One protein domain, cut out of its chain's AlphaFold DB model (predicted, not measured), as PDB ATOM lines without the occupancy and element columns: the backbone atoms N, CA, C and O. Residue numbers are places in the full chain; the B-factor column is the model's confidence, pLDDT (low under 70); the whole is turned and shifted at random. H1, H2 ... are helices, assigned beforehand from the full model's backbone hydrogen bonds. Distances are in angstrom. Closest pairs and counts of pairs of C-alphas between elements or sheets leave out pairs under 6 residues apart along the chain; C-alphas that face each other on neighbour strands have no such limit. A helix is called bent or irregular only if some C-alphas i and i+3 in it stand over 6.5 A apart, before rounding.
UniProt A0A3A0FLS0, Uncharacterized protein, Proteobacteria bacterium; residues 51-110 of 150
ATOM      1  N   THR A  51     -20.231  12.968  -1.165       70.44
ATOM      2  CA  THR A  51     -19.505  12.407  -2.321       70.44
ATOM      3  C   THR A  51     -19.384  10.881  -2.276       70.44
ATOM      4  O   THR A  51     -19.251  10.254  -3.320       70.44
ATOM      5  N   GLU A  52     -19.462  10.270  -1.092       63.38
ATOM      6  CA  GLU A  52     -19.382   8.814  -0.929       63.38
ATOM      7  C   GLU A  52     -20.616   8.095  -1.494       63.38
ATOM      8  O   GLU A  52     -20.480   7.111  -2.219       63.38
ATOM      9  N   GLU A  53     -21.810   8.643  -1.254       62.12
ATOM     10  CA  GLU A  53     -23.068   8.128  -1.803       62.12
ATOM     11  C   GLU A  53     -23.108   8.310  -3.328       62.12
ATOM     12  O   GLU A  53     -23.613   7.460  -4.056       62.12
ATOM     13  N   LEU A  54     -22.510   9.395  -3.832       61.19
ATOM     14  CA  LEU A  54     -22.401   9.661  -5.265       61.19
ATOM     15  C   LEU A  54     -21.455   8.670  -5.958       61.19
ATOM     16  O   LEU A  54     -21.807   8.136  -7.006       61.19
ATOM     17  N   LEU A  55     -20.289   8.383  -5.367       61.12
ATOM     18  CA  LEU A  55     -19.338   7.404  -5.908       61.12
ATOM     19  C   LEU A  55     -19.921   5.991  -5.882       61.12
ATOM     20  O   LEU A  55     -19.863   5.286  -6.887       61.12
ATOM     21  N   ARG A  56     -20.532   5.592  -4.765       64.38
ATOM     22  CA  ARG A  56     -21.114   4.254  -4.605       64.38
ATOM     23  C   ARG A  56     -22.294   4.031  -5.560       64.38
ATOM     24  O   ARG A  56     -22.463   2.944  -6.101       64.38
ATOM     25  N   LYS A  57     -23.065   5.084  -5.851       62.88
ATOM     26  CA  LYS A  57     -24.205   5.053  -6.781       62.88
ATOM     27  C   LYS A  57     -23.811   5.217  -8.256       62.88
ATOM     28  O   LYS A  57     -24.560   4.769  -9.118       62.88
ATOM     29  N   ALA A  58     -22.666   5.840  -8.547       61.56
ATOM     30  CA  ALA A  58     -22.128   5.996  -9.903       61.56
ATOM     31  C   ALA A  58     -21.303   4.786 -10.371       61.56
ATOM     32  O   ALA A  58     -21.297   4.483 -11.560       61.56
ATOM     33  N   PHE A  59     -20.625   4.096  -9.451       60.41
ATOM     34  CA  PHE A  59     -19.741   2.970  -9.766       60.41
ATOM     35  C   PHE A  59     -20.258   1.607  -9.272       60.41
ATOM     36  O   PHE A  59     -19.704   0.589  -9.669       60.41
ATOM     37  N   GLY A  60     -21.338   1.557  -8.479       59.03
ATOM     38  CA  GLY A  60     -21.911   0.314  -7.940       59.03
ATOM     39  C   GLY A  60     -21.055  -0.337  -6.843       59.03
ATOM     40  O   GLY A  60     -20.011   0.186  -6.460       59.03
ATOM     41  N   ASP A  61     -21.469  -1.513  -6.349       58.09
ATOM     42  CA  ASP A  61     -20.732  -2.328  -5.352       58.09
ATOM     43  C   ASP A  61     -19.341  -2.810  -5.832       58.09
ATOM     44  O   ASP A  61     -18.631  -3.513  -5.114       58.09
ATOM     45  N   SER A  62     -18.930  -2.444  -7.048       58.03
ATOM     46  CA  SER A  62     -17.672  -2.829  -7.685       58.03
ATOM     47  C   SER A  62     -16.577  -1.763  -7.595       58.03
ATOM     48  O   SER A  62     -15.582  -1.870  -8.311       58.03
ATOM     49  N   VAL A  63     -16.706  -0.755  -6.723       59.84
ATOM     50  CA  VAL A  63     -15.586   0.165  -6.461       59.84
ATOM     51  C   VAL A  63     -14.446  -0.633  -5.814       59.84
ATOM     52  O   VAL A  63     -14.609  -1.104  -4.682       59.84
ATOM     53  N   PRO A  64     -13.287  -0.801  -6.483       61.72
ATOM     54  CA  PRO A  64     -12.192  -1.563  -5.908       61.72
ATOM     55  C   PRO A  64     -11.693  -0.839  -4.658       61.72
ATOM     56  O   PRO A  64     -11.618   0.393  -4.622       61.72
ATOM     57  N   ARG A  65     -11.394  -1.602  -3.605       62.50
ATOM     58  CA  ARG A  65     -11.112  -1.073  -2.261       62.50
ATOM     59  C   ARG A  65      -9.972  -0.052  -2.274       62.50
ATOM     60  O   ARG A  65     -10.047   0.942  -1.560       62.50
ATOM     61  N   GLU A  66      -9.004  -0.245  -3.168       61.88
ATOM     62  CA  GLU A  66      -7.904   0.686  -3.430       61.88
ATOM     63  C   GLU A  66      -8.351   2.087  -3.903       61.88
ATOM     64  O   GLU A  66      -7.679   3.063  -3.592       61.88
ATOM     65  N   TRP A  67      -9.491   2.237  -4.590       62.25
ATOM     66  CA  TRP A  67     -10.020   3.540  -5.032       62.25
ATOM     67  C   TRP A  67     -10.704   4.283  -3.889       62.25
ATOM     68  O   TRP A  67     -10.597   5.506  -3.793       62.25
ATOM     69  N   VAL A  68     -11.381   3.548  -3.003       63.06
ATOM     70  CA  VAL A  68     -11.970   4.100  -1.775       63.06
ATOM     71  C   VAL A  68     -10.861   4.549  -0.829       63.06
ATOM     72  O   VAL A  68     -10.908   5.667  -0.321       63.06
ATOM     73  N   GLU A  69      -9.827   3.725  -0.650       62.31
ATOM     74  CA  GLU A  69      -8.636   4.086   0.122       62.31
ATOM     75  C   GLU A  69      -7.896   5.270  -0.512       62.31
ATOM     76  O   GLU A  69      -7.576   6.231   0.183       62.31
ATOM     77  N   PHE A  70      -7.695   5.298  -1.829       58.28
ATOM     78  CA  PHE A  70      -7.057   6.430  -2.506       58.28
ATOM     79  C   PHE A  70      -7.858   7.734  -2.345       58.28
ATOM     80  O   PHE A  70      -7.283   8.784  -2.053       58.28
ATOM     81  N   ALA A  71      -9.191   7.663  -2.442       60.84
ATOM     82  CA  ALA A  71     -10.093   8.794  -2.223       60.84
ATOM     83  C   ALA A  71     -10.214   9.223  -0.750       60.84
ATOM     84  O   ALA A  71     -10.611  10.368  -0.497       60.84
ATOM     85  N   ALA A  72      -9.888   8.351   0.203       61.16
ATOM     86  CA  ALA A  72      -9.915   8.639   1.635       61.16
ATOM     87  C   ALA A  72      -8.574   9.172   2.163       61.16
ATOM     88  O   ALA A  72      -8.560   9.998   3.072       61.16
ATOM     89  N   THR A  73      -7.447   8.723   1.604       60.69
ATOM     90  CA  THR A  73      -6.158   8.851   2.299       60.69
ATOM     91  C   THR A  73      -5.302  10.026   1.819       60.69
ATOM     92  O   THR A  73      -4.444  10.464   2.580       60.69
ATOM     93  N   GLN A  74      -5.502  10.582   0.610       58.50
ATOM     94  CA  GLN A  74      -4.603  11.609   0.030       58.50
ATOM     95  C   GLN A  74      -5.298  12.639  -0.887       58.50
ATOM     96  O   GLN A  74      -4.770  13.036  -1.925       58.50
ATOM     97  N   THR A  75      -6.490  13.103  -0.519       60.72
ATOM     98  CA  THR A  75      -7.368  13.770  -1.498       60.72
ATOM     99  C   THR A  75      -7.643  15.234  -1.204       60.72
ATOM    100  O   THR A  75      -8.114  15.913  -2.100       60.72
ATOM    101  N   GLU A  76      -7.333  15.770  -0.023       64.31
ATOM    102  CA  GLU A  76      -7.683  17.168   0.285       64.31
ATOM    103  C   GLU A  76      -6.934  18.152  -0.625       64.31
ATOM    104  O   GLU A  76      -7.531  19.037  -1.239       64.31
ATOM    105  N   ARG A  77      -5.623  17.937  -0.797       73.25
ATOM    106  CA  ARG A  77      -4.789  18.754  -1.686       73.25
ATOM    107  C   ARG A  77      -5.122  18.508  -3.157       73.25
ATOM    108  O   ARG A  77      -5.324  19.458  -3.898       73.25
ATOM    109  N   ALA A  78      -5.275  17.244  -3.552       71.50
ATOM    110  CA  ALA A  78      -5.619  16.883  -4.924       71.50
ATOM    111  C   ALA A  78      -7.020  17.378  -5.333       71.50
ATOM    112  O   ALA A  78      -7.193  17.858  -6.448       71.50
ATOM    113  N   ARG A  79      -8.014  17.318  -4.435       71.38
ATOM    114  CA  ARG A  79      -9.365  17.871  -4.643       71.38
ATOM    115  C   ARG A  79      -9.313  19.374  -4.791       71.38
ATOM    116  O   ARG A  79      -9.984  19.896  -5.670       71.38
ATOM    117  N   ARG A  80      -8.529  20.055  -3.952       76.00
ATOM    118  CA  ARG A  80      -8.369  21.505  -4.028       76.00
ATOM    119  C   ARG A  80      -7.726  21.923  -5.346       76.00
ATOM    120  O   ARG A  80      -8.319  22.722  -6.057       76.00
ATOM    121  N   ASP A  81      -6.599  21.324  -5.712       80.06
ATOM    122  CA  ASP A  81      -5.893  21.643  -6.958       80.06
ATOM    123  C   ASP A  81      -6.755  21.315  -8.192       80.06
ATOM    124  O   ASP A  81      -6.791  22.067  -9.166       80.06
ATOM    125  N   PHE A  82      -7.508  20.212  -8.144       80.81
ATOM    126  CA  PHE A  82      -8.463  19.834  -9.186       80.81
ATOM    127  C   PHE A  82      -9.641  20.809  -9.282       80.81
ATOM    128  O   PHE A  82      -9.981  21.249 -10.380       80.81
ATOM    129  N   ALA A  83     -10.239  21.186  -8.150       74.69
ATOM    130  CA  ALA A  83     -11.332  22.150  -8.096       74.69
ATOM    131  C   ALA A  83     -10.880  23.533  -8.575       74.69
ATOM    132  O   ALA A  83     -11.580  24.155  -9.366       74.69
ATOM    133  N   GLU A  84      -9.694  23.991  -8.169       85.75
ATOM    134  CA  GLU A  84      -9.104  25.253  -8.622       85.75
ATOM    135  C   GLU A  84      -8.818  25.223 -10.132       85.75
ATOM    136  O   GLU A  84      -9.113  26.189 -10.841       85.75
ATOM    137  N   ARG A  85      -8.328  24.095 -10.663       90.94
ATOM    138  CA  ARG A  85      -8.078  23.934 -12.101       90.94
ATOM    139  C   ARG A  85      -9.366  23.911 -12.921       90.94
ATOM    140  O   ARG A  85      -9.425  24.580 -13.950       90.94
ATOM    141  N   ILE A  86     -10.394  23.194 -12.462       87.44
ATOM    142  CA  ILE A  86     -11.712  23.181 -13.112       87.44
ATOM    143  C   ILE A  86     -12.377  24.547 -13.013       87.44
ATOM    144  O   ILE A  86     -12.901  25.021 -14.012       87.44
ATOM    145  N   ALA A  87     -12.343  25.203 -11.855       85.19
ATOM    146  CA  ALA A  87     -12.922  26.531 -11.692       85.19
ATOM    147  C   ALA A  87     -12.241  27.553 -12.613       85.19
ATOM    148  O   ALA A  87     -12.917  28.358 -13.251       85.19
ATOM    149  N   GLY A  88     -10.910  27.489 -12.734       91.50
ATOM    150  CA  GLY A  88     -10.152  28.325 -13.662       91.50
ATOM    151  C   GLY A  88     -10.510  28.061 -15.126       91.50
ATOM    152  O   GLY A  88     -10.667  29.006 -15.895       91.50
ATOM    153  N   GLU A  89     -10.674  26.795 -15.510       90.38
ATOM    154  CA  GLU A  89     -11.068  26.430 -16.872       90.38
ATOM    155  C   GLU A  89     -12.521  26.796 -17.177       90.38
ATOM    156  O   GLU A  89     -12.811  27.312 -18.252       90.38
ATOM    157  N   LEU A  90     -13.424  26.603 -16.217       87.94
ATOM    158  CA  LEU A  90     -14.825  26.986 -16.326       87.94
ATOM    159  C   LEU A  90     -14.951  28.498 -16.482       87.94
ATOM    160  O   LEU A  90     -15.669  28.953 -17.362       87.94
ATOM    161  N   ARG A  91     -14.206  29.278 -15.691       87.94
ATOM    162  CA  ARG A  91     -14.154  30.733 -15.842       87.94
ATOM    163  C   ARG A  91     -13.643  31.131 -17.223       87.94
ATOM    164  O   ARG A  91     -14.303  31.914 -17.883       87.94
ATOM    165  N   ARG A  92     -12.523  30.564 -17.686       89.94
ATOM    166  CA  ARG A  92     -12.003  30.836 -19.038       89.94
ATOM    167  C   ARG A  92     -12.999  30.463 -20.134       89.94
ATOM    168  O   ARG A  92     -13.122  31.190 -21.109       89.94
ATOM    169  N   SER A  93     -13.706  29.349 -19.964       87.31
ATOM    170  CA  SER A  93     -14.725  28.885 -20.907       87.31
ATOM    171  C   SER A  93     -15.934  29.816 -20.931       87.31
ATOM    172  O   SER A  93     -16.436  30.125 -22.002       87.31
ATOM    173  N   LEU A  94     -16.385  30.288 -19.765       83.62
ATOM    174  CA  LEU A  94     -17.485  31.245 -19.653       83.62
ATOM    175  C   LEU A  94     -17.089  32.634 -20.165       83.62
ATOM    176  O   LEU A  94     -17.871  33.241 -20.881       83.62
ATOM    177  N   ASP A  95     -15.872  33.099 -19.874       85.69
ATOM    178  CA  ASP A  95     -15.328  34.367 -20.385       85.69
ATOM    179  C   ASP A  95     -15.145  34.330 -21.917       85.69
ATOM    180  O   ASP A  95     -15.190  35.365 -22.576       85.69
ATOM    181  N   ALA A  96     -14.946  33.141 -22.497       87.50
ATOM    182  CA  ALA A  96     -14.872  32.944 -23.945       87.50
ATOM    183  C   ALA A  96     -16.250  32.924 -24.631       87.50
ATOM    184  O   ALA A  96     -16.317  33.024 -25.858       87.50
ATOM    185  N   ILE A  97     -17.343  32.777 -23.872       87.06
ATOM    186  CA  ILE A  97     -18.702  32.803 -24.410       87.06
ATOM    187  C   ILE A  97     -19.213  34.236 -24.365       87.06
ATOM    188  O   ILE A  97     -19.463  34.805 -23.303       87.06
ATOM    189  N   ASP A  98     -19.450  34.792 -25.544       84.19
ATOM    190  CA  ASP A  98     -20.210  36.023 -25.680       84.19
ATOM    191  C   ASP A  98     -21.700  35.717 -25.452       84.19
ATOM    192  O   ASP A  98     -22.422  35.270 -26.349       84.19
ATOM    193  N   LEU A  99     -22.141  35.886 -24.201       81.19
ATOM    194  CA  LEU A  99     -23.526  35.656 -23.786       81.19
ATOM    195  C   LEU A  99     -24.508  36.580 -24.512       81.19
ATOM    196  O   LEU A  99     -25.653  36.184 -24.723       81.19
ATOM    197  N   GLU A 100     -24.072  37.777 -24.899       82.56
ATOM    198  CA  GLU A 100     -24.890  38.746 -25.624       82.56
ATOM    199  C   GLU A 100     -25.134  38.254 -27.053       82.56
ATOM    200  O   GLU A 100     -26.287  38.085 -27.450       82.56
ATOM    201  N   GLN A 101     -24.079  37.864 -27.778       83.81
ATOM    202  CA  GLN A 101     -24.228  37.239 -29.097       83.81
ATOM    203  C   GLN A 101     -25.021  35.931 -29.048       83.81
ATOM    204  O   GLN A 101     -25.794  35.644 -29.965       83.81
ATOM    205  N   LEU A 102     -24.830  35.109 -28.014       82.69
ATOM    206  CA  LEU A 102     -25.571  33.858 -27.875       82.69
ATOM    207  C   LEU A 102     -27.062  34.126 -27.637       82.69
ATOM    208  O   LEU A 102     -27.896  33.505 -28.294       82.69
ATOM    209  N   ALA A 103     -27.397  35.069 -26.755       80.81
ATOM    210  CA  ALA A 103     -28.774  35.474 -26.503       80.81
ATOM    211  C   ALA A 103     -29.414  36.077 -27.759       80.81
ATOM    212  O   ALA A 103     -30.512  35.675 -28.133       80.81
ATOM    213  N   GLU A 104     -28.721  36.967 -28.471       83.62
ATOM    214  CA  GLU A 104     -29.218  37.549 -29.719       83.62
ATOM    215  C   GLU A 104     -29.478  36.504 -30.808       83.62
ATOM    216  O   GLU A 104     -30.470  36.609 -31.531       83.62
ATOM    217  N   ARG A 105     -28.607  35.495 -30.947       82.69
ATOM    218  CA  ARG A 105     -28.828  34.375 -31.878       82.69
ATOM    219  C   ARG A 105     -30.011  33.523 -31.443       82.69
ATOM    220  O   ARG A 105     -30.849  33.178 -32.267       82.69
ATOM    221  N   MET A 106     -30.136  33.234 -30.147       83.75
ATOM    222  CA  MET A 106     -31.303  32.516 -29.632       83.75
ATOM    223  C   MET A 106     -32.603  33.283 -29.899       83.75
ATOM    224  O   MET A 106     -33.569  32.667 -30.332       83.75
ATOM    225  N   LEU A 107     -32.625  34.605 -29.712       82.94
ATOM    226  CA  LEU A 107     -33.804  35.444 -29.956       82.94
ATOM    227  C   LEU A 107     -34.139  35.609 -31.447       82.94
ATOM    228  O   LEU A 107     -35.312  35.755 -31.780       82.94
ATOM    229  N   ARG A 108     -33.140  35.612 -32.338       82.00
ATOM    230  CA  ARG A 108     -33.356  35.722 -33.793       82.00
ATOM    231  C   ARG A 108     -33.773  34.410 -34.441       82.00
ATOM    232  O   ARG A 108     -34.674  34.407 -35.274       82.00
ATOM    233  N   ASP A 109     -33.120  33.317 -34.066       85.50
ATOM    234  CA  ASP A 109     -33.254  32.045 -34.779       85.50
ATOM    235  C   ASP A 109     -34.372  31.162 -34.209       85.50
ATOM    236  O   ASP A 109     -34.699  30.125 -34.787       85.50
ATOM    237  N   HIS A 110     -34.967  31.552 -33.078       80.88
ATOM    238  CA  HIS A 110     -36.021  30.781 -32.425       80.88
ATOM    239  C   HIS A 110     -37.299  31.599 -32.293       80.88
ATOM    240  O   HIS A 110     -37.299  32.768 -31.914       80.88
TER     241      HIS A 110
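AT A GLANCE: This is residues 51 to 110 of the 150 residues of an uncharacterized protein of Proteobacteria bacterium (UniProt A0A3A0FLS0). This is an open, extended chain of four helices shaped like a wide U: the long helix H3 makes the base and most of the longest axis, H2 and then H1 fold back from one end of it, and H4 turns from the other end to the same side. The middle of the U is empty, and no helix touches another; H1 and H2 are near each other, while residues 80 to 110, with most of H3 and the whole of H4, stand free. The printed part has 60 residues with four named helices in the order H1, H2, H3, H4 and no named strand, and its class is all helix. It is extended, with a radius of gyration of the C-alphas of 18.9 A, and spans 53 by 26 by 13 A.

IN THESE COORDINATES: Find C-alpha 51 at (-19.505, 12.407, -2.321), where H1 begins; it holds residues 51 to 62 and is 16.3 A from first to last C-alpha. H1 is irregular: look at C-alphas 58 and 61, which are 9.6 A apart. H2 is residues 65 to 73 and 12.0 A long. Next find C-alpha 76 at (-7.683, 17.168, 0.285); from there H3, the longest helix with 20 residues, runs 28.0 A to residue 95. H4, residues 99 to 109, covers 15.1 A and ends with C-alpha 109 at (-33.254, 32.045, -34.779).

HOW THE PARTS SIT: Start with H1 and read the y column: it falls from 12.407 at C-alpha 51 to -2.829 at C-alpha 62. In H2 it rises from -1.073 at C-alpha 65 to 8.851 at C-alpha 73. H1 and H2 are near each other, with 5 pairs of C-alphas within 10 A and no pair within 8 A. H2 and H3 are apart, though they follow each other in the chain, and so are H3 and H4. H1 and H3, H1 and H4, and H2 and H4 are apart too. In the backbones of H2, H3 and H4 you will find every O i to N i+4 pair within hydrogen-bond range; in H1 it is 6 of 8.

THE WHOLE: The C-alphas farthest apart are those of Arg 65 and Arg 108, at 53.3 A; those of Thr 51 and His 110, the first and last printed residues, are 38.9 A apart. The printed part has no cut, and the links H1 to H2, H2 to H3 and H3 to H4 are tight. Look at the B-factor column for the model's confidence: the mean pLDDT of the printed part is 73.9, and residues 52 to 76 are under 70.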